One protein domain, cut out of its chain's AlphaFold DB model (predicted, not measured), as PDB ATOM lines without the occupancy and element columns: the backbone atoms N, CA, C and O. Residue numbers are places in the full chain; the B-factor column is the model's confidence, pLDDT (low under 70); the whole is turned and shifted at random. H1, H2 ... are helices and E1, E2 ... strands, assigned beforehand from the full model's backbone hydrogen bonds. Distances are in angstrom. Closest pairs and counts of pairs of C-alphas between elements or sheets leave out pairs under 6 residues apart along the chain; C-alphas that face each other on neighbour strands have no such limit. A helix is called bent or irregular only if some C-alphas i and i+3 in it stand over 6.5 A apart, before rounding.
ATOM      1  N   GLU A   6     234.598 248.465 254.208       69.38
ATOM      2  CA  GLU A   6     234.729 249.679 253.407       69.38
ATOM      3  C   GLU A   6     234.467 249.341 251.939       69.38
ATOM      4  O   GLU A   6     234.969 248.339 251.424       69.38
ATOM      5  N   MET A   7     233.665 250.151 251.246       71.00
ATOM      6  CA  MET A   7     233.516 250.014 249.801       71.00
ATOM      7  C   MET A   7     234.557 250.857 249.069       71.00
ATOM      8  O   MET A   7     234.650 252.062 249.279       71.00
ATOM      9  N   GLN A   8     235.306 250.245 248.158       74.38
ATOM     10  CA  GLN A   8     236.188 250.969 247.247       74.38
ATOM     11  C   GLN A   8     235.530 251.077 245.873       74.38
ATOM     12  O   GLN A   8     235.061 250.080 245.323       74.38
ATOM     13  N   TYR A   9     235.520 252.282 245.312       77.94
ATOM     14  CA  TYR A   9     234.990 252.619 243.997       77.94
ATOM     15  C   TYR A   9     236.129 253.043 243.072       77.94
ATOM     16  O   TYR A   9     236.910 253.928 243.413       77.94
ATOM     17  N   THR A  10     236.187 252.479 241.870       79.94
ATOM     18  CA  THR A  10     237.194 252.815 240.858       79.94
ATOM     19  C   THR A  10     236.523 253.084 239.517       79.94
ATOM     20  O   THR A  10     235.765 252.252 239.017       79.94
ATOM     21  N   ALA A  11     236.810 254.239 238.915       84.25
ATOM     22  CA  ALA A  11     236.282 254.654 237.620       84.25
ATOM     23  C   ALA A  11     237.390 254.745 236.564       84.25
ATOM     24  O   ALA A  11     238.411 255.395 236.779       84.25
ATOM     25  N   ALA A  12     237.160 254.138 235.401       85.38
ATOM     26  CA  ALA A  12     237.983 254.275 234.204       85.38
ATOM     27  C   ALA A  12     237.260 255.163 233.182       85.38
ATOM     28  O   ALA A  12     236.090 254.925 232.862       85.38
ATOM     29  N   ILE A  13     237.956 256.180 232.668       88.81
ATOM     30  CA  ILE A  13     237.398 257.177 231.745       88.81
ATOM     31  C   ILE A  13     238.224 257.188 230.463       88.81
ATOM     32  O   ILE A  13     239.439 257.347 230.529       88.81
ATOM     33  N   MET A  14     237.573 257.072 229.302       89.56
ATOM     34  CA  MET A  14     238.215 257.130 227.982       89.56
ATOM     35  C   MET A  14     237.420 258.008 227.006       89.56
ATOM     36  O   MET A  14     236.187 257.970 226.968       89.56
ATOM     37  N   GLY A  15     238.131 258.749 226.153       90.56
ATOM     38  CA  GLY A  15     237.532 259.630 225.152       90.56
ATOM     39  C   GLY A  15     238.495 260.046 224.044       90.56
ATOM     40  O   GLY A  15     239.635 259.592 223.971       90.56
ATOM     41  N   SER A  16     238.027 260.909 223.147       91.62
ATOM     42  CA  SER A  16     238.879 261.629 222.199       91.62
ATOM     43  C   SER A  16     239.704 262.709 222.904       91.62
ATOM     44  O   SER A  16     239.396 263.159 224.011       91.62
ATOM     45  N   ARG A  17     240.760 263.183 222.238       89.56
ATOM     46  CA  ARG A  17     241.585 264.281 222.761       89.56
ATOM     47  C   ARG A  17     240.775 265.571 222.921       89.56
ATOM     48  O   ARG A  17     240.990 266.313 223.877       89.56
ATOM     49  N   GLU A  18     239.829 265.834 222.018       93.19
ATOM     50  CA  GLU A  18     238.909 266.968 222.119       93.19
ATOM     51  C   GLU A  18     237.969 266.859 223.329       93.19
ATOM     52  O   GLU A  18     237.689 267.871 223.975       93.19
ATOM     53  N   GLU A  19     237.491 265.655 223.651       93.75
ATOM     54  CA  GLU A  19     236.685 265.393 224.850       93.75
ATOM     55  C   GLU A  19     237.507 265.610 226.124       93.75
ATOM     56  O   GLU A  19     237.095 266.372 227.000       93.75
ATOM     57  N   PHE A  20     238.713 265.041 226.200       92.31
ATOM     58  CA  PHE A  20     239.594 265.171 227.366       92.31
ATOM     59  C   PHE A  20     240.016 266.616 227.632       92.31
ATOM     60  O   PHE A  20     240.052 267.056 228.781       92.31
ATOM     61  N   ALA A  21     240.243 267.407 226.579       92.44
ATOM     62  CA  ALA A  21     240.565 268.827 226.711       92.44
ATOM     63  C   ALA A  21     239.438 269.653 227.366       92.44
ATOM     64  O   ALA A  21     239.686 270.764 227.841       92.44
ATOM     65  N   ARG A  22     238.203 269.128 227.409       96.25
ATOM     66  CA  ARG A  22     237.052 269.770 228.061       96.25
ATOM     67  C   ARG A  22     236.935 269.417 229.547       96.25
ATOM     68  O   ARG A  22     236.351 270.219 230.276       96.25
ATOM     69  N   ILE A  23     237.503 268.293 230.005       93.81
ATOM     70  CA  ILE A  23     237.406 267.819 231.401       93.81
ATOM     71  C   ILE A  23     237.837 268.902 232.409       93.81
ATOM     72  O   ILE A  23     237.048 269.203 233.306       93.81
ATOM     73  N   PRO A  24     238.993 269.589 232.254       92.50
ATOM     74  CA  PRO A  24     239.417 270.608 233.214       92.50
ATOM     75  C   PRO A  24     238.435 271.769 233.394       92.50
ATOM     76  O   PRO A  24     238.306 272.304 234.493       92.50
ATOM     77  N   GLU A  25     237.746 272.172 232.324       92.38
ATOM     78  CA  GLU A  25     236.766 273.261 232.375       92.38
ATOM     79  C   GLU A  25     235.452 272.807 233.022       92.38
ATOM     80  O   GLU A  25     234.821 273.595 233.724       92.38
ATOM     81  N   VAL A  26     235.047 271.546 232.830       94.00
ATOM     82  CA  VAL A  26     233.904 270.958 233.549       94.00
ATOM     83  C   VAL A  26     234.218 270.889 235.044       94.00
ATOM     84  O   VAL A  26     233.464 271.442 235.840       94.00
ATOM     85  N   MET A  27     235.375 270.338 235.425       93.12
ATOM     86  CA  MET A  27     235.797 270.236 236.829       93.12
ATOM     87  C   MET A  27     235.909 271.602 237.511       93.12
ATOM     88  O   MET A  27     235.454 271.786 238.637       93.12
ATOM     89  N   LYS A  28     236.431 272.611 236.802       88.06
ATOM     90  CA  LYS A  28     236.485 273.985 237.313       88.06
ATOM     91  C   LYS A  28     235.093 274.557 237.591       88.06
ATOM     92  O   LYS A  28     234.920 275.277 238.570       88.06
ATOM     93  N   LYS A  29     234.107 274.278 236.733       87.88
ATOM     94  CA  LYS A  29     232.728 274.736 236.948       87.88
ATOM     95  C   LYS A  29     232.095 274.070 238.160       87.88
ATOM     96  O   LYS A  29     231.384 274.763 238.873       87.88
ATOM     97  N   ILE A  30     232.374 272.789 238.396       83.62
ATOM     98  CA  ILE A  30     231.910 272.068 239.591       83.62
ATOM     99  C   ILE A  30     232.483 272.732 240.846       83.62
ATOM    100  O   ILE A  30     231.713 273.192 241.683       83.62
ATOM    101  N   ALA A  31     233.807 272.915 240.903       78.44
ATOM    102  CA  ALA A  31     234.468 273.565 242.035       78.44
ATOM    103  C   ALA A  31     233.936 274.992 242.295       78.44
ATOM    104  O   ALA A  31     233.698 275.375 243.432       78.44
ATOM    105  N   VAL A  32     233.687 275.787 241.244       76.06
ATOM    106  CA  VAL A  32     233.176 277.168 241.384       76.06
ATOM    107  C   VAL A  32     231.690 277.230 241.754       76.06
ATOM    108  O   VAL A  32     231.289 278.122 242.498       76.06
ATOM    109  N   LYS A  33     230.855 276.336 241.209       71.00
ATOM    110  CA  LYS A  33     229.399 276.332 241.431       71.00
ATOM    111  C   LYS A  33     229.042 276.025 242.887       71.00
ATOM    112  O   LYS A  33     227.988 276.469 243.320       71.00
ATOM    113  N   LEU A  34     229.904 275.299 243.598       63.56
ATOM    114  CA  LEU A  34     229.629 274.791 244.944       63.56
ATOM    115  C   LEU A  34     230.304 275.640 246.033       63.56
ATOM    116  O   LEU A  34     229.626 276.050 246.958       63.56
ATOM    117  N   ILE A  35     231.534 276.123 245.816       57.91
ATOM    118  CA  ILE A  35     232.168 277.132 246.700       57.91
ATOM    119  C   ILE A  35     231.428 278.496 246.641       57.91
ATOM    120  O   ILE A  35     231.529 279.343 247.527       57.91
ATOM    121  N   GLY A  36     230.686 278.758 245.558       48.75
ATOM    122  CA  GLY A  36     230.002 280.029 245.306       48.75
ATOM    123  C   GLY A  36     228.656 280.229 246.017       48.75
ATOM    124  O   GLY A  36     228.087 281.313 245.878       48.75
ATOM    125  N   SER A  37     228.128 279.238 246.748       44.28
ATOM    126  CA  SER A  37     226.823 279.353 247.427       44.28
ATOM    127  C   SER A  37     226.843 280.151 248.737       44.28
ATOM    128  O   SER A  37     225.766 280.498 249.213       44.28
ATOM    129  N   TYR A  38     228.012 280.506 249.291       40.62
ATOM    130  CA  TYR A  38     228.111 281.088 250.643       40.62
ATOM    131  C   TYR A  38     228.773 282.474 250.768       40.62
ATOM    132  O   TYR A  38     229.264 282.831 251.837       40.62
ATOM    133  N   GLU A  62     233.088 270.179 255.038       59.56
ATOM    134  CA  GLU A  62     233.966 269.034 254.744       59.56
ATOM    135  C   GLU A  62     233.694 268.429 253.347       59.56
ATOM    136  O   GLU A  62     234.634 268.099 252.622       59.56
ATOM    137  N   ASP A  63     232.433 268.386 252.903       64.88
ATOM    138  CA  ASP A  63     232.048 267.869 251.582       64.88
ATOM    139  C   ASP A  63     232.502 268.800 250.433       64.88
ATOM    140  O   ASP A  63     232.764 268.352 249.309       64.88
ATOM    141  N   GLU A  64     232.604 270.112 250.688       68.25
ATOM    142  CA  GLU A  64     233.095 271.086 249.703       68.25
ATOM    143  C   GLU A  64     234.607 270.956 249.452       68.25
ATOM    144  O   GLU A  64     235.058 271.071 248.299       68.25
ATOM    145  N   GLU A  65     235.394 270.705 250.504       73.38
ATOM    146  CA  GLU A  65     236.841 270.482 250.391       73.38
ATOM    147  C   GLU A  65     237.144 269.203 249.600       73.38
ATOM    148  O   GLU A  65     237.944 269.242 248.654       73.38
ATOM    149  N   ASP A  66     236.435 268.113 249.896       75.44
ATOM    150  CA  ASP A  66     236.603 266.823 249.222       75.44
ATOM    151  C   ASP A  66     236.205 266.887 247.744       75.44
ATOM    152  O   ASP A  66     236.911 266.387 246.859       75.44
ATOM    153  N   LEU A  67     235.118 267.590 247.418       80.62
ATOM    154  CA  LEU A  67     234.722 267.776 246.028       80.62
ATOM    155  C   LEU A  67     235.704 268.653 245.245       80.62
ATOM    156  O   LEU A  67     236.012 268.360 244.083       80.62
ATOM    157  N   SER A  68     236.211 269.722 245.861       81.31
ATOM    158  CA  SER A  68     237.247 270.571 245.264       81.31
ATOM    159  C   SER A  68     238.521 269.768 244.988       81.31
ATOM    160  O   SER A  68     239.087 269.852 243.889       81.31
ATOM    161  N   PHE A  69     238.922 268.924 245.941       82.06
ATOM    162  CA  PHE A  69     240.039 268.000 245.798       82.06
ATOM    163  C   PHE A  69     239.829 267.038 244.618       82.06
ATOM    164  O   PHE A  69     240.674 266.979 243.717       82.06
ATOM    165  N   ARG A  70     238.675 266.362 244.542       84.31
ATOM    166  CA  ARG A  70     238.358 265.408 243.462       84.31
ATOM    167  C   ARG A  70     238.260 266.066 242.088       84.31
ATOM    168  O   ARG A  70     238.809 265.549 241.110       84.31
ATOM    169  N   ALA A  71     237.654 267.247 242.002       86.00
ATOM    170  CA  ALA A  71     237.639 268.033 240.772       86.00
ATOM    171  C   ALA A  71     239.065 268.420 240.330       86.00
ATOM    172  O   ALA A  71     239.392 268.371 239.138       86.00
ATOM    173  N   GLY A  72     239.931 268.777 241.284       80.38
ATOM    174  CA  GLY A  72     241.352 269.035 241.055       80.38
ATOM    175  C   GLY A  72     242.094 267.814 240.509       80.38
ATOM    176  O   GLY A  72     242.768 267.923 239.480       80.38
ATOM    177  N   GLN A  73     241.907 266.653 241.139       81.88
ATOM    178  CA  GLN A  73     242.525 265.382 240.754       81.88
ATOM    179  C   GLN A  73     242.162 264.989 239.314       81.88
ATOM    180  O   GLN A  73     243.049 264.816 238.476       81.88
ATOM    181  N   LEU A  74     240.867 264.959 238.976       83.38
ATOM    182  CA  LEU A  74     240.389 264.639 237.622       83.38
ATOM    183  C   LEU A  74     240.904 265.629 236.565       83.38
ATOM    184  O   LEU A  74     241.194 265.257 235.427       83.38
ATOM    185  N   SER A  75     241.047 266.903 236.938       84.75
ATOM    186  CA  SER A  75     241.619 267.940 236.075       84.75
ATOM    187  C   SER A  75     243.107 267.713 235.789       84.75
ATOM    188  O   SER A  75     243.556 268.017 234.680       84.75
ATOM    189  N   SER A  76     243.878 267.220 236.763       77.56
ATOM    190  CA  SER A  76     245.302 266.899 236.575       77.56
ATOM    191  C   SER A  76     245.472 265.663 235.701       77.56
ATOM    192  O   SER A  76     246.088 265.756 234.638       77.56
ATOM    193  N   LEU A  77     244.795 264.567 236.056       77.75
ATOM    194  CA  LEU A  77     244.852 263.295 235.329       77.75
ATOM    195  C   LEU A  77     244.467 263.456 233.851       77.75
ATOM    196  O   LEU A  77     245.129 262.915 232.963       77.75
ATOM    197  N   ALA A  78     243.447 264.265 233.546       79.75
ATOM    198  CA  ALA A  78     243.070 264.557 232.164       79.75
ATOM    199  C   ALA A  78     244.159 265.322 231.388       79.75
ATOM    200  O   ALA A  78     244.333 265.089 230.189       79.75
ATOM    201  N   ARG A  79     244.893 266.239 232.038       79.19
ATOM    202  CA  ARG A  79     246.002 266.970 231.400       79.19
ATOM    203  C   ARG A  79     247.190 266.056 231.146       79.19
ATOM    204  O   ARG A  79     247.695 266.065 230.031       79.19
ATOM    205  N   GLU A  80     247.576 265.262 232.136       75.75
ATOM    206  CA  GLU A  80     248.658 264.276 232.029       75.75
ATOM    207  C   GLU A  80     248.358 263.265 230.915       75.75
ATOM    208  O   GLU A  80     249.175 263.053 230.018       75.75
ATOM    209  N   SER A  81     247.123 262.760 230.861       72.56
ATOM    210  CA  SER A  81     246.667 261.855 229.796       72.56
ATOM    211  C   SER A  81     246.783 262.472 228.397       72.56
ATOM    212  O   SER A  81     247.078 261.772 227.426       72.56
ATOM    213  N   LEU A  82     246.576 263.787 228.265       78.56
ATOM    214  CA  LEU A  82     246.748 264.508 227.001       78.56
ATOM    215  C   LEU A  82     248.219 264.707 226.614       78.56
ATOM    216  O   LEU A  82     248.483 265.001 225.448       78.56
ATOM    217  N   GLU A  83     249.179 264.566 227.523       76.00
ATOM    218  CA  GLU A  83     250.603 264.628 227.166       76.00
ATOM    219  C   GLU A  83     251.089 263.356 226.464       76.00
ATOM    220  O   GLU A  83     252.107 263.391 225.772       76.00
ATOM    221  N   THR A  84     250.333 262.261 226.584       69.12
ATOM    222  CA  THR A  84     250.596 261.011 225.868       69.12
ATOM    223  C   THR A  84     250.235 261.128 224.380       69.12
ATOM    224  O   THR A  84     249.296 261.840 224.004       69.12
ATOM    225  N   ASP A  85     250.933 260.384 223.515       62.69
ATOM    226  CA  ASP A  85     250.644 260.296 222.070       62.69
ATOM    227  C   ASP A  85     249.498 259.305 221.743       62.69
ATOM    228  O   ASP A  85     249.315 258.895 220.594       62.69
ATOM    229  N   ARG A  86     248.690 258.914 222.742       66.19
ATOM    230  CA  ARG A  86     247.558 257.991 222.567       66.19
ATOM    231  C   ARG A  86     246.439 258.661 221.753       66.19
ATOM    232  O   ARG A  86     246.062 259.811 222.005       66.19
ATOM    233  N   GLU A  87     245.888 257.930 220.777       70.50
ATOM    234  CA  GLU A  87     244.771 258.391 219.928       70.50
ATOM    235  C   GLU A  87     243.500 258.633 220.755       70.50
ATOM    236  O   GLU A  87     242.770 259.598 220.522       70.50
ATOM    237  N   ARG A  88     243.279 257.785 221.766       77.62
ATOM    238  CA  ARG A  88     242.194 257.898 222.744       77.62
ATOM    239  C   ARG A  88     242.802 257.924 224.148       77.62
ATOM    240  O   ARG A  88     243.189 256.869 224.649       77.62
ATOM    241  N   PRO A  89     242.979 259.109 224.753       78.62
ATOM    242  CA  PRO A  89     243.449 259.215 226.127       78.62
ATOM    243  C   PRO A  89     242.500 258.505 227.103       78.62
ATOM    244  O   PRO A  89     241.285 258.473 226.882       78.62
ATOM    245  N   PHE A  90     243.060 257.963 228.185       84.56
ATOM    246  CA  PHE A  90     242.301 257.390 229.293       84.56
ATOM    247  C   PHE A  90     243.051 257.574 230.617       84.56
ATOM    248  O   PHE A  90     244.277 257.665 230.609       84.56
ATOM    249  N   PHE A  91     242.321 257.596 231.731       76.75
ATOM    250  CA  PHE A  91     242.879 257.491 233.085       76.75
ATOM    251  C   PHE A  91     241.925 256.717 234.003       76.75
ATOM    252  O   PHE A  91     240.752 256.510 233.668       76.75
ATOM    253  N   VAL A  92     242.435 256.308 235.165       77.06
ATOM    254  CA  VAL A  92     241.683 255.646 236.238       77.06
ATOM    255  C   VAL A  92     241.725 256.520 237.494       77.06
ATOM    256  O   VAL A  92     242.702 257.226 237.724       77.06
ATOM    257  N   VAL A  93     240.652 256.507 238.281       78.50
ATOM    258  CA  VAL A  93     240.550 257.202 239.572       78.50
ATOM    259  C   VAL A  93     239.844 256.302 240.587       78.50
ATOM    260  O   VAL A  93     238.873 255.634 240.230       78.50
ATOM    261  N   SER A  94     240.304 256.300 241.840       75.62
ATOM    262  CA  SER A  94     239.727 255.501 242.931       75.62
ATOM    263  C   SER A  94     239.305 256.366 244.123       75.62
ATOM    264  O   SER A  94     239.909 257.406 244.394       75.62
ATOM    265  N   ALA A  95     238.268 255.931 244.836       73.31
ATOM    266  CA  ALA A  95     237.742 256.522 246.066       73.31
ATOM    267  C   ALA A  95     237.286 255.412 247.022       73.31
ATOM    268  O   ALA A  95     236.843 254.360 246.565       73.31
ATOM    269  N   ALA A  96     237.366 255.644 248.328       66.31
ATOM    270  CA  ALA A  96     236.944 254.686 249.345       66.31
ATOM    271  C   ALA A  96     235.781 255.265 250.177       66.31
ATOM    272  O   ALA A  96     235.638 256.483 250.263       66.31
ATOM    273  N   GLU A  97     234.896 254.414 250.696       62.19
ATOM    274  CA  GLU A  97     233.644 254.811 251.360       62.19
ATOM    275  C   GLU A  97     233.852 255.298 252.801       62.19
ATOM    276  O   GLU A  97     233.033 256.077 253.286       62.19
ATOM    277  N   ALA A  98     234.932 254.894 253.487       55.00
ATOM    278  CA  ALA A  98     235.193 255.308 254.873       55.00
ATOM    279  C   ALA A  98     235.758 256.736 254.980       55.00
ATOM    280  O   ALA A  98     235.970 257.249 256.080       55.00
ATOM    281  N   ARG A  99     235.963 257.401 253.840       53.72
ATOM    282  CA  ARG A  99     236.220 258.839 253.716       53.72
ATOM    283  C   ARG A  99     235.102 259.418 252.850       53.72
ATOM    284  O   ARG A  99     234.610 258.723 251.966       53.72
ATOM    285  N   CYS A 100     234.693 260.667 253.043       55.09
ATOM    286  CA  CYS A 100     233.609 261.342 252.302       55.09
ATOM    287  C   CYS A 100     233.887 261.534 250.777       55.09
ATOM    288  O   CYS A 100     233.245 262.312 250.074       55.09
ATOM    289  N   ASP A 101     234.800 260.734 250.227       67.88
ATOM    290  CA  ASP A 101     235.356 260.719 248.885       67.88
ATOM    291  C   ASP A 101     234.408 260.181 247.805       67.88
ATOM    292  O   ASP A 101     234.416 260.670 246.669       67.88
ATOM    293  N   TYR A 102     233.601 259.156 248.107       75.81
ATOM    294  CA  TYR A 102     232.685 258.588 247.111       75.81
ATOM    295  C   TYR A 102     231.586 259.573 246.680       75.81
ATOM    296  O   TYR A 102     231.396 259.726 245.469       75.81
ATOM    297  N   PRO A 103     230.873 260.265 247.593       78.31
ATOM    298  CA  PRO A 103     229.912 261.299 247.212       78.31
ATOM    299  C   PRO A 103     230.514 262.342 246.262       78.31
ATOM    300  O   PRO A 103     229.925 262.637 245.218       78.31
ATOM    301  N   ALA A 104     231.728 262.814 246.559       81.44
ATOM    302  CA  ALA A 104     232.460 263.752 245.717       81.44
ATOM    303  C   ALA A 104     232.788 263.171 244.328       81.44
ATOM    304  O   ALA A 104     232.482 263.784 243.298       81.44
ATOM    305  N   LEU A 105     233.350 261.956 244.274       84.06
ATOM    306  CA  LEU A 105     233.643 261.272 243.012       84.06
ATOM    307  C   LEU A 105     232.368 261.059 242.182       84.06
ATOM    308  O   LEU A 105     232.361 261.323 240.978       84.06
ATOM    309  N   LYS A 106     231.274 260.636 242.818       84.88
ATOM    310  CA  LYS A 106     229.973 260.424 242.179       84.88
ATOM    311  C   LYS A 106     229.465 261.702 241.508       84.88
ATOM    312  O   LYS A 106     229.078 261.651 240.341       84.88
ATOM    313  N   VAL A 107     229.495 262.839 242.210       85.44
ATOM    314  CA  VAL A 107     229.084 264.143 241.658       85.44
ATOM    315  C   VAL A 107     229.929 264.506 240.437       85.44
ATOM    316  O   VAL A 107     229.384 264.895 239.401       85.44
ATOM    317  N   CYS A 108     231.250 264.333 240.515       89.00
ATOM    318  CA  CYS A 108     232.135 264.587 239.380       89.00
ATOM    319  C   CYS A 108     231.822 263.692 238.172       89.00
ATOM    320  O   CYS A 108     231.801 264.187 237.042       89.00
ATOM    321  N   LEU A 109     231.578 262.397 238.390       89.75
ATOM    322  CA  LEU A 109     231.259 261.447 237.323       89.75
ATOM    323  C   LEU A 109     229.900 261.741 236.674       89.75
ATOM    324  O   LEU A 109     229.808 261.727 235.446       89.75
ATOM    325  N   ASP A 110     228.877 262.070 237.468       87.19
ATOM    326  CA  ASP A 110     227.551 262.450 236.965       87.19
ATOM    327  C   ASP A 110     227.629 263.717 236.092       87.19
ATOM    328  O   ASP A 110     227.036 263.783 235.013       87.19
ATOM    329  N   GLU A 111     228.391 264.726 236.522       89.56
ATOM    330  CA  GLU A 111     228.588 265.964 235.757       89.56
ATOM    331  C   GLU A 111     229.432 265.740 234.490       89.56
ATOM    332  O   GLU A 111     229.171 266.366 233.460       89.56
ATOM    333  N   LEU A 112     230.412 264.831 234.516       91.31
ATOM    334  CA  LEU A 112     231.170 264.443 233.321       91.31
ATOM    335  C   LEU A 112     230.292 263.734 232.288       91.31
ATOM    336  O   LEU A 112     230.295 264.144 231.125       91.31
ATOM    337  N   ASP A 113     229.523 262.729 232.711       89.19
ATOM    338  CA  ASP A 113     228.600 261.969 231.853       89.19
ATOM    339  C   ASP A 113     227.538 262.894 231.222       89.19
ATOM    340  O   ASP A 113     227.164 262.731 230.059       89.19
ATOM    341  N   GLN A 114     227.105 263.938 231.942       88.38
ATOM    342  CA  GLN A 114     226.172 264.946 231.426       88.38
ATOM    343  C   GLN A 114     226.826 265.982 230.502       88.38
ATOM    344  O   GLN A 114     226.268 266.334 229.458       88.38
ATOM    345  N   ALA A 115     227.983 266.528 230.886       91.56
ATOM    346  CA  ALA A 115     228.633 267.613 230.153       91.56
ATOM    347  C   ALA A 115     229.373 267.125 228.902       91.56
ATOM    348  O   ALA A 115     229.570 267.904 227.960       91.56
ATOM    349  N   ILE A 116     229.816 265.867 228.905       93.00
ATOM    350  CA  ILE A 116     230.587 265.221 227.842       93.00
ATOM    351  C   ILE A 116     230.042 263.792 227.647       93.00
ATOM    352  O   ILE A 116     230.729 262.816 227.951       93.00
ATOM    353  N   PRO A 117     228.808 263.643 227.129       89.25
ATOM    354  CA  PRO A 117     228.163 262.337 226.990       89.25
ATOM    355  C   PRO A 117     228.901 261.401 226.032       89.25
ATOM    356  O   PRO A 117     228.593 260.217 225.988       89.25
ATOM    357  N   GLU A 118     229.844 261.910 225.236       90.94
ATOM    358  CA  GLU A 118     230.694 261.120 224.347       90.94
ATOM    359  C   GLU A 118     231.783 260.311 225.077       90.94
ATOM    360  O   GLU A 118     232.368 259.413 224.467       90.94
ATOM    361  N   LEU A 119     232.036 260.584 226.363       91.06
ATOM    362  CA  LEU A 119     232.970 259.794 227.165       91.06
ATOM    363  C   LEU A 119     232.456 258.364 227.362       91.06
ATOM    364  O   LEU A 119     231.259 258.120 227.498       91.06
ATOM    365  N   ASN A 120     233.390 257.418 227.414       90.19
ATOM    366  CA  ASN A 120     233.125 256.081 227.926       90.19
ATOM    367  C   ASN A 120     233.567 256.059 229.385       90.19
ATOM    368  O   ASN A 120     234.725 256.369 229.675       90.19
ATOM    369  N   ILE A 121     232.648 255.712 230.282       88.56
ATOM    370  CA  ILE A 121     232.911 255.639 231.721       88.56
ATOM    371  C   ILE A 121     232.541 254.239 232.199       88.56
ATOM    372  O   ILE A 121     231.389 253.816 232.074       88.56
ATOM    373  N   ALA A 122     233.516 253.517 232.740       85.81
ATOM    374  CA  ALA A 122     233.311 252.246 233.424       85.81
ATOM    375  C   ALA A 122     233.564 252.446 234.921       85.81
ATOM    376  O   ALA A 122     234.583 253.019 235.294       85.81
ATOM    377  N   LEU A 123     232.639 251.994 235.766       82.25
ATOM    378  CA  LEU A 123     232.746 252.065 237.221       82.25
ATOM    379  C   LEU A 123     232.695 250.655 237.807       82.25
ATOM    380  O   LEU A 123     231.799 249.870 237.483       82.25
ATOM    381  N   TYR A 124     233.625 250.375 238.706       78.50
ATOM    382  CA  TYR A 124     233.707 249.151 239.483       78.50
ATOM    383  C   TYR A 124     233.686 249.476 240.971       78.50
ATOM    384  O   TYR A 124     234.261 250.481 241.383       78.50
ATOM    385  N   ALA A 125     233.045 248.631 241.770       76.19
ATOM    386  CA  ALA A 125     233.039 248.779 243.219       76.19
ATOM    387  C   ALA A 125     233.193 247.431 243.919       76.19
ATOM    388  O   ALA A 125     232.597 246.448 243.468       76.19
ATOM    389  N   ILE A 126     233.946 247.398 245.017       69.25
ATOM    390  CA  ILE A 126     234.213 246.200 245.827       69.25
ATOM    391  C   ILE A 126     233.961 246.461 247.302       69.25
ATOM    392  O   ILE A 126     234.277 247.536 247.798       69.25
ATOM    393  N   TYR A 127     233.447 245.447 247.998       67.12
ATOM    394  CA  TYR A 127     233.491 245.400 249.454       67.12
ATOM    395  C   TYR A 127     234.853 244.881 249.896       67.12
ATOM    396  O   TYR A 127     235.238 243.776 249.504       67.12
ATOM    397  N   VAL A 128     235.547 245.665 250.711       61.81
ATOM    398  CA  VAL A 128     236.801 245.293 251.362       61.81
ATOM    399  C   VAL A 128     236.498 245.028 252.834       61.81
ATOM    400  O   VAL A 128     235.970 245.896 253.533       61.81
ATOM    401  N   ASP A 129     236.775 243.806 253.293       61.47
ATOM    402  CA  ASP A 129     236.819 243.504 254.722       61.47
ATOM    403  C   ASP A 129     238.083 244.149 255.305       61.47
ATOM    404  O   ASP A 129     239.200 243.746 254.978       61.47
ATOM    405  N   ILE A 130     237.906 245.182 256.131       56.19
ATOM    406  CA  ILE A 130     239.018 245.970 256.680       56.19
ATOM    407  C   ILE A 130     239.776 245.162 257.752       56.19
ATOM    408  O   ILE A 130     240.931 245.451 258.051       56.19
ATOM    409  N   GLU A 131     239.143 244.136 258.335       49.75
ATOM    410  CA  GLU A 131     239.705 243.325 259.421       49.75
ATOM    411  C   GLU A 131     240.455 242.086 258.895       49.75
ATOM    412  O   GLU A 131     241.410 241.645 259.533       49.75
ATOM    413  N   TYR A 132     240.057 241.541 257.738       46.19
ATOM    414  CA  TYR A 132     240.606 240.282 257.202       46.19
ATOM    415  C   TYR A 132     241.174 240.372 255.775       46.19
ATOM    416  O   TYR A 132     241.636 239.361 255.252       46.19
ATOM    417  N   GLY A 133     241.125 241.536 255.117       51.03
ATOM    418  CA  GLY A 133     241.647 241.730 253.754       51.03
ATOM    419  C   GLY A 133     240.876 240.984 252.653       51.03
ATOM    420  O   GLY A 133     241.178 241.132 251.471       51.03
ATOM    421  N   GLU A 134     239.849 240.201 253.000       45.88
ATOM    422  CA  GLU A 134     239.060 239.440 252.035       45.88
ATOM    423  C   GLU A 134     238.062 240.352 251.299       45.88
ATOM    424  O   GLU A 134     237.036 240.777 251.834       45.88
ATOM    425  N   GLY A 135     238.335 240.632 250.022       52.19
ATOM    426  CA  GLY A 135     237.389 241.308 249.136       52.19
ATOM    427  C   GLY A 135     236.301 240.356 248.624       52.19
ATOM    428  O   GLY A 135     236.602 239.349 247.980       52.19
ATOM    429  N   CYS A 136     235.020 240.670 248.846       52.78
ATOM    430  CA  CYS A 136     233.900 239.858 248.353       52.78
ATOM    431  C   CYS A 136     233.005 240.630 247.371       52.78
ATOM    432  O   CYS A 136     232.408 241.639 247.721       52.78
ATOM    433  N   ILE A 137     232.851 240.062 246.166       55.69
ATOM    434  CA  ILE A 137     231.847 240.366 245.122       55.69
ATOM    435  C   ILE A 137     231.833 241.834 244.648       55.69
ATOM    436  O   ILE A 137     231.228 242.709 245.259       55.69
ATOM    437  N   GLY A 138     232.440 242.078 243.482       65.69
ATOM    438  CA  GLY A 138     232.412 243.380 242.817       65.69
ATOM    439  C   GLY A 138     231.159 243.618 241.967       65.69
ATOM    440  O   GLY A 138     230.643 242.701 241.323       65.69
ATOM    441  N   ASN A 139     230.695 244.867 241.928       70.31
ATOM    442  CA  ASN A 139     229.628 245.334 241.042       70.31
ATOM    443  C   ASN A 139     230.218 246.184 239.915       70.31
ATOM    444  O   ASN A 139     231.146 246.961 240.143       70.31
ATOM    445  N   ILE A 140     229.666 246.058 238.702       74.56
ATOM    446  CA  ILE A 140     230.180 246.754 237.516       74.56
ATOM    447  C   ILE A 140     229.073 247.537 236.809       74.56
ATOM    448  O   ILE A 140     228.002 246.993 236.532       74.56
ATOM    449  N   LEU A 141     229.350 248.800 236.477       77.12
ATOM    450  CA  LEU A 141     228.514 249.666 235.645       77.12
ATOM    451  C   LEU A 141     229.313 250.224 234.465       77.12
ATOM    452  O   LEU A 141     230.494 250.541 234.583       77.12
ATOM    453  N   TYR A 142     228.645 250.398 233.325       82.06
ATOM    454  CA  TYR A 142     229.258 250.938 232.116       82.06
ATOM    455  C   TYR A 142     228.323 251.911 231.387       82.06
ATOM    456  O   TYR A 142     227.178 251.568 231.076       82.06
ATOM    457  N   SER A 143     228.824 253.115 231.098       82.06
ATOM    458  CA  SER A 143     228.188 254.137 230.261       82.06
ATOM    459  C   SER A 143     228.963 254.243 228.937       82.06
ATOM    460  O   SER A 143     230.061 254.806 228.924       82.06
ATOM    461  N   PRO A 144     228.457 253.672 227.824       77.81
ATOM    462  CA  PRO A 144     229.108 253.810 226.525       77.81
ATOM    463  C   PRO A 144     228.941 255.225 225.961       77.81
ATOM    464  O   PRO A 144     227.948 255.905 226.237       77.81
ATOM    465  N   ALA A 145     229.861 255.617 225.081       80.00
ATOM    466  CA  ALA A 145     229.840 256.904 224.395       80.00
ATOM    467  C   ALA A 145     228.470 257.219 223.768       80.00
ATOM    468  O   ALA A 145     227.915 256.452 222.974       80.00
ATOM    469  N   GLY A 146     227.946 258.392 224.107       77.50
ATOM    470  CA  GLY A 146     226.667 258.934 223.659       77.50
ATOM    471  C   GLY A 146     225.447 258.410 224.422       77.50
ATOM    472  O   GLY A 146     224.324 258.723 224.020       77.50
ATOM    473  N   SER A 147     225.633 257.604 225.475       75.56
ATOM    474  CA  SER A 147     224.533 256.927 226.168       75.56
ATOM    475  C   SER A 147     224.071 257.585 227.471       75.56
ATOM    476  O   SER A 147     222.955 257.268 227.883       75.56
ATOM    477  N   SER A 148     224.894 258.425 228.110       67.75
ATOM    478  CA  SER A 148     224.634 259.120 229.388       67.75
ATOM    479  C   SER A 148     223.822 258.305 230.417       67.75
ATOM    480  O   SER A 148     222.743 258.722 230.859       67.75
ATOM    481  N   ASN A 149     224.245 257.065 230.679       68.56
ATOM    482  CA  ASN A 149     223.476 256.074 231.444       68.56
ATOM    483  C   ASN A 149     224.161 255.689 232.762       68.56
ATOM    484  O   ASN A 149     223.814 254.657 233.350       68.56
ATOM    485  N   LEU A 150     225.104 256.501 233.244       73.56
ATOM    486  CA  LEU A 150     225.797 256.253 234.503       73.56
ATOM    487  C   LEU A 150     224.825 256.473 235.682       73.56
ATOM    488  O   LEU A 150     224.641 257.569 236.192       73.56
ATOM    489  N   ARG A 151     224.095 255.419 236.068       67.50
ATOM    490  CA  ARG A 151     223.066 255.449 237.122       67.50
ATOM    491  C   ARG A 151     223.650 255.026 238.465       67.50
ATOM    492  O   ARG A 151     223.390 253.920 238.940       67.50
ATOM    493  N   LEU A 152     224.443 255.920 239.050       65.00
ATOM    494  CA  LEU A 152     225.144 255.715 240.324       65.00
ATOM    495  C   LEU A 152     224.197 255.682 241.539       65.00
ATOM    496  O   LEU A 152     224.535 255.150 242.588       65.00
ATOM    497  N   ASP A 153     222.973 256.194 241.387       60.69
ATOM    498  CA  ASP A 153     221.905 256.198 242.398       60.69
ATOM    499  C   ASP A 153     221.358 254.802 242.740       60.69
ATOM    500  O   ASP A 153     220.665 254.629 243.741       60.69
ATOM    501  N   LYS A 154     221.647 253.791 241.913       55.31
ATOM    502  CA  LYS A 154     221.131 252.421 242.075       55.31
ATOM    503  C   LYS A 154     222.077 251.482 242.820       55.31
ATOM    504  O   LYS A 154     221.853 250.274 242.794       55.31
ATOM    505  N   PHE A 155     223.127 252.024 243.430       59.41
ATOM    506  CA  PHE A 155     224.205 251.233 244.011       59.41
ATOM    507  C   PHE A 155     223.940 250.740 245.446       59.41
ATOM    508  O   PHE A 155     224.602 249.819 245.913       59.41
ATOM    509  N   SER A 156     222.946 251.287 246.153       47.69
ATOM    510  CA  SER A 156     222.629 250.864 247.521       47.69
ATOM    511  C   SER A 156     221.771 249.582 247.546       47.69
ATOM    512  O   SER A 156     220.610 249.582 247.136       47.69
ATOM    513  N   GLY A 157     222.342 248.478 248.053       52.88
ATOM    514  CA  GLY A 157     221.636 247.205 248.309       52.88
ATOM    515  C   GLY A 157     221.826 246.088 247.267       52.88
ATOM    516  O   GLY A 157     220.861 245.412 246.915       52.88
ATOM    517  N   LEU A 158     223.044 245.903 246.748       52.78
ATOM    518  CA  LEU A 158     223.335 245.082 245.565       52.78
ATOM    519  C   LEU A 158     223.665 243.608 245.856       52.78
ATOM    520  O   LEU A 158     224.812 243.180 245.749       52.78
ATOM    521  N   ASP A 159     222.628 242.807 246.089       43.28
ATOM    522  CA  ASP A 159     222.673 241.380 245.766       43.28
ATOM    523  C   ASP A 159     222.367 241.219 244.251       43.28
ATOM    524  O   ASP A 159     221.279 241.560 243.788       43.28
ATOM    525  N   GLU A 160     223.320 240.678 243.476       49.59
ATOM    526  CA  GLU A 160     223.139 239.991 242.168       49.59
ATOM    527  C   GLU A 160     223.364 240.722 240.814       49.59
ATOM    528  O   GLU A 160     223.189 240.069 239.779       49.59
ATOM    529  N   ARG A 161     223.810 241.989 240.716       50.72
ATOM    530  CA  ARG A 161     224.048 242.610 239.382       50.72
ATOM    531  C   ARG A 161     225.523 242.687 238.962       50.72
ATOM    532  O   ARG A 161     226.188 243.695 239.153       50.72
ATOM    533  N   MET A 162     225.975 241.663 238.236       54.72
ATOM    534  CA  MET A 162     227.163 241.739 237.377       54.72
ATOM    535  C   MET A 162     226.729 241.988 235.927       54.72
ATOM    536  O   MET A 162     226.332 241.049 235.230       54.72
ATOM    537  N   ASP A 163     226.775 243.236 235.463       64.44
ATOM    538  CA  ASP A 163     226.648 243.484 234.027       64.44
ATOM    539  C   ASP A 163     227.952 243.038 233.332       64.44
ATOM    540  O   ASP A 163     229.041 243.366 233.807       64.44
ATOM    541  N   PRO A 164     227.885 242.280 232.222       64.75
ATOM    542  CA  PRO A 164     229.078 241.948 231.460       64.75
ATOM    543  C   PRO A 164     229.635 243.223 230.823       64.75
ATOM    544  O   PRO A 164     228.938 243.904 230.067       64.75
ATOM    545  N   LEU A 165     230.897 243.530 231.116       74.00
ATOM    546  CA  LEU A 165     231.631 244.571 230.406       74.00
ATOM    547  C   LEU A 165     231.804 244.179 228.935       74.00
ATOM    548  O   LEU A 165     231.919 242.988 228.626       74.00
ATOM    549  N   PRO A 166     231.817 245.156 228.013       76.12
ATOM    550  CA  PRO A 166     232.222 244.873 226.648       76.12
ATOM    551  C   PRO A 166     233.702 244.460 226.619       76.12
ATOM    552  O   PRO A 166     234.491 244.811 227.500       76.12
ATOM    553  N   ASP A 167     234.058 243.693 225.596       74.19
ATOM    554  CA  ASP A 167     235.428 243.253 225.353       74.19
ATOM    555  C   ASP A 167     236.208 244.389 224.680       74.19
ATOM    556  O   ASP A 167     236.305 244.462 223.458       74.19
ATOM    557  N   GLU A 168     236.620 245.362 225.491       78.38
ATOM    558  CA  GLU A 168     237.315 246.572 225.054       78.38
ATOM    559  C   GLU A 168     238.638 246.719 225.815       78.38
ATOM    560  O   GLU A 168     238.631 246.807 227.043       78.38
ATOM    561  N   ASP A 169     239.760 246.815 225.103       69.00
ATOM    562  CA  ASP A 169     241.123 246.769 225.670       69.00
ATOM    563  C   ASP A 169     241.419 247.868 226.710       69.00
ATOM    564  O   ASP A 169     242.253 247.702 227.594       69.00
ATOM    565  N   TRP A 170     240.713 249.002 226.648       74.44
ATOM    566  CA  TRP A 170     240.869 250.099 227.613       74.44
ATOM    567  C   TRP A 170     240.207 249.816 228.968       74.44
ATOM    568  O   TRP A 170     240.510 250.485 229.957       74.44
ATOM    569  N   ILE A 171     239.280 248.855 229.022       76.94
ATOM    570  CA  ILE A 171     238.675 248.407 230.273       76.94
ATOM    571  C   ILE A 171     239.688 247.480 230.960       76.94
ATOM    572  O   ILE A 171     240.251 246.609 230.295       76.94
ATOM    573  N   PRO A 172     239.940 247.621 232.270       74.56
ATOM    574  CA  PRO A 172     240.892 246.759 232.957       74.56
ATOM    575  C   PRO A 172     240.518 245.271 232.854       74.56
ATOM    576  O   PRO A 172     239.377 244.876 233.109       74.56
TER     577      PRO A 172
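Overview. This is residues 6 to 38 and 62 to 172 of the 509 residues of the protein "BRCT domain-containing protein" of Flavonifractor sp. An135 (UniProt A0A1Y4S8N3). Look first for a twisted sheet of four strands with two helices, H3 and H4, covering one face. A third long helix, H2, packs on H3 and H4 on their side away from the sheet, and the tail, residues 144 to 172, has no named element. The printed part has 144 residues, with four named helices and four named strands in the order E1 H1 H2 H3 E2 H4 E3 E4; the sheet runs E2, E1, E3, E4, all antiparallel, and the class is mixed, helices and strands. The whole is compact and rounded, with a radius of gyration of the C-alphas of 15.3 A and spans of 43 by 40 by 25 A.

Along the chain. Find C-alpha 6 at (234.729, 249.679, 253.407); there E1 begins and runs 26.7 A to residue 14. Beside it look for E2, residues 90 to 96, 20.9 A, and E3, residues 120 to 129, 29.8 A; E4, residues 135 to 143, runs 24.6 A to C-alpha 143 at (228.188, 254.137, 230.261). H3, residues 62 to 83, begins at C-alpha 62 at (233.966, 269.034, 254.744) and runs 32.5 A. H4 is residues 101 to 115, 21.1 A, H2 residues 23 to 38, 25.2 A, and H1 residues 17 to 20, 5.1 A. H2 is irregular, but only just: C-alphas 35 and 38 are 6.9 A apart.

Arrangement. Between E2 and E1, look at N 9 and O 95, 2.8 A; between E1 and E3, at N 10 and O 124, 2.8 A; between the hairpin strands E3 and E4, at N 123 and O 141, 2.8 A. These pairs are within hydrogen-bond range. H3 and H4 are on the same face, making two layers, helices on one face of a sheet: H3 is over E2 at a height of 10.1 A, and H4 is over E1 and E3 at 9.7 A. E2, H4 and E3 form a split strand-helix-strand unit, two strands that run the same way in one sheet with a helix between them along the chain; E1 is between the two strands in the sheet, and the crossover is right-handed. H3 is the hub. It touches H2, C-alphas of Pro 24 and Ser 75 closest at 4.5 A, at a shallow tilt of 17 degrees, opposite ways. With residues 63 to 71 alone it touches H4, C-alphas of Leu 67 and Ala 104 closest at 4.6 A, at a steep tilt of 55 degrees. With residues 78 to 82 alone it touches H1, C-alphas of Phe 20 and Ala 78 closest at 6.0 A. In H3 and H4 every O i to N i+4 pair is within hydrogen-bond range, in H2 10 of 12; H1 is too short for such a pair.

Size, cuts and confidence. The C-alphas farthest apart, of Tyr 38 and Asp 167, are 46.1 A apart. Residues 39 to 61 are not printed; C-alphas 38 and 62 are 14.0 A apart across this cut. Of the links printed whole, H3 to E2 is short and the others are tight. The mean pLDDT of the printed part is 74.4; 48 residues are under 70, among them residues 126 to 138 and 151 to 164.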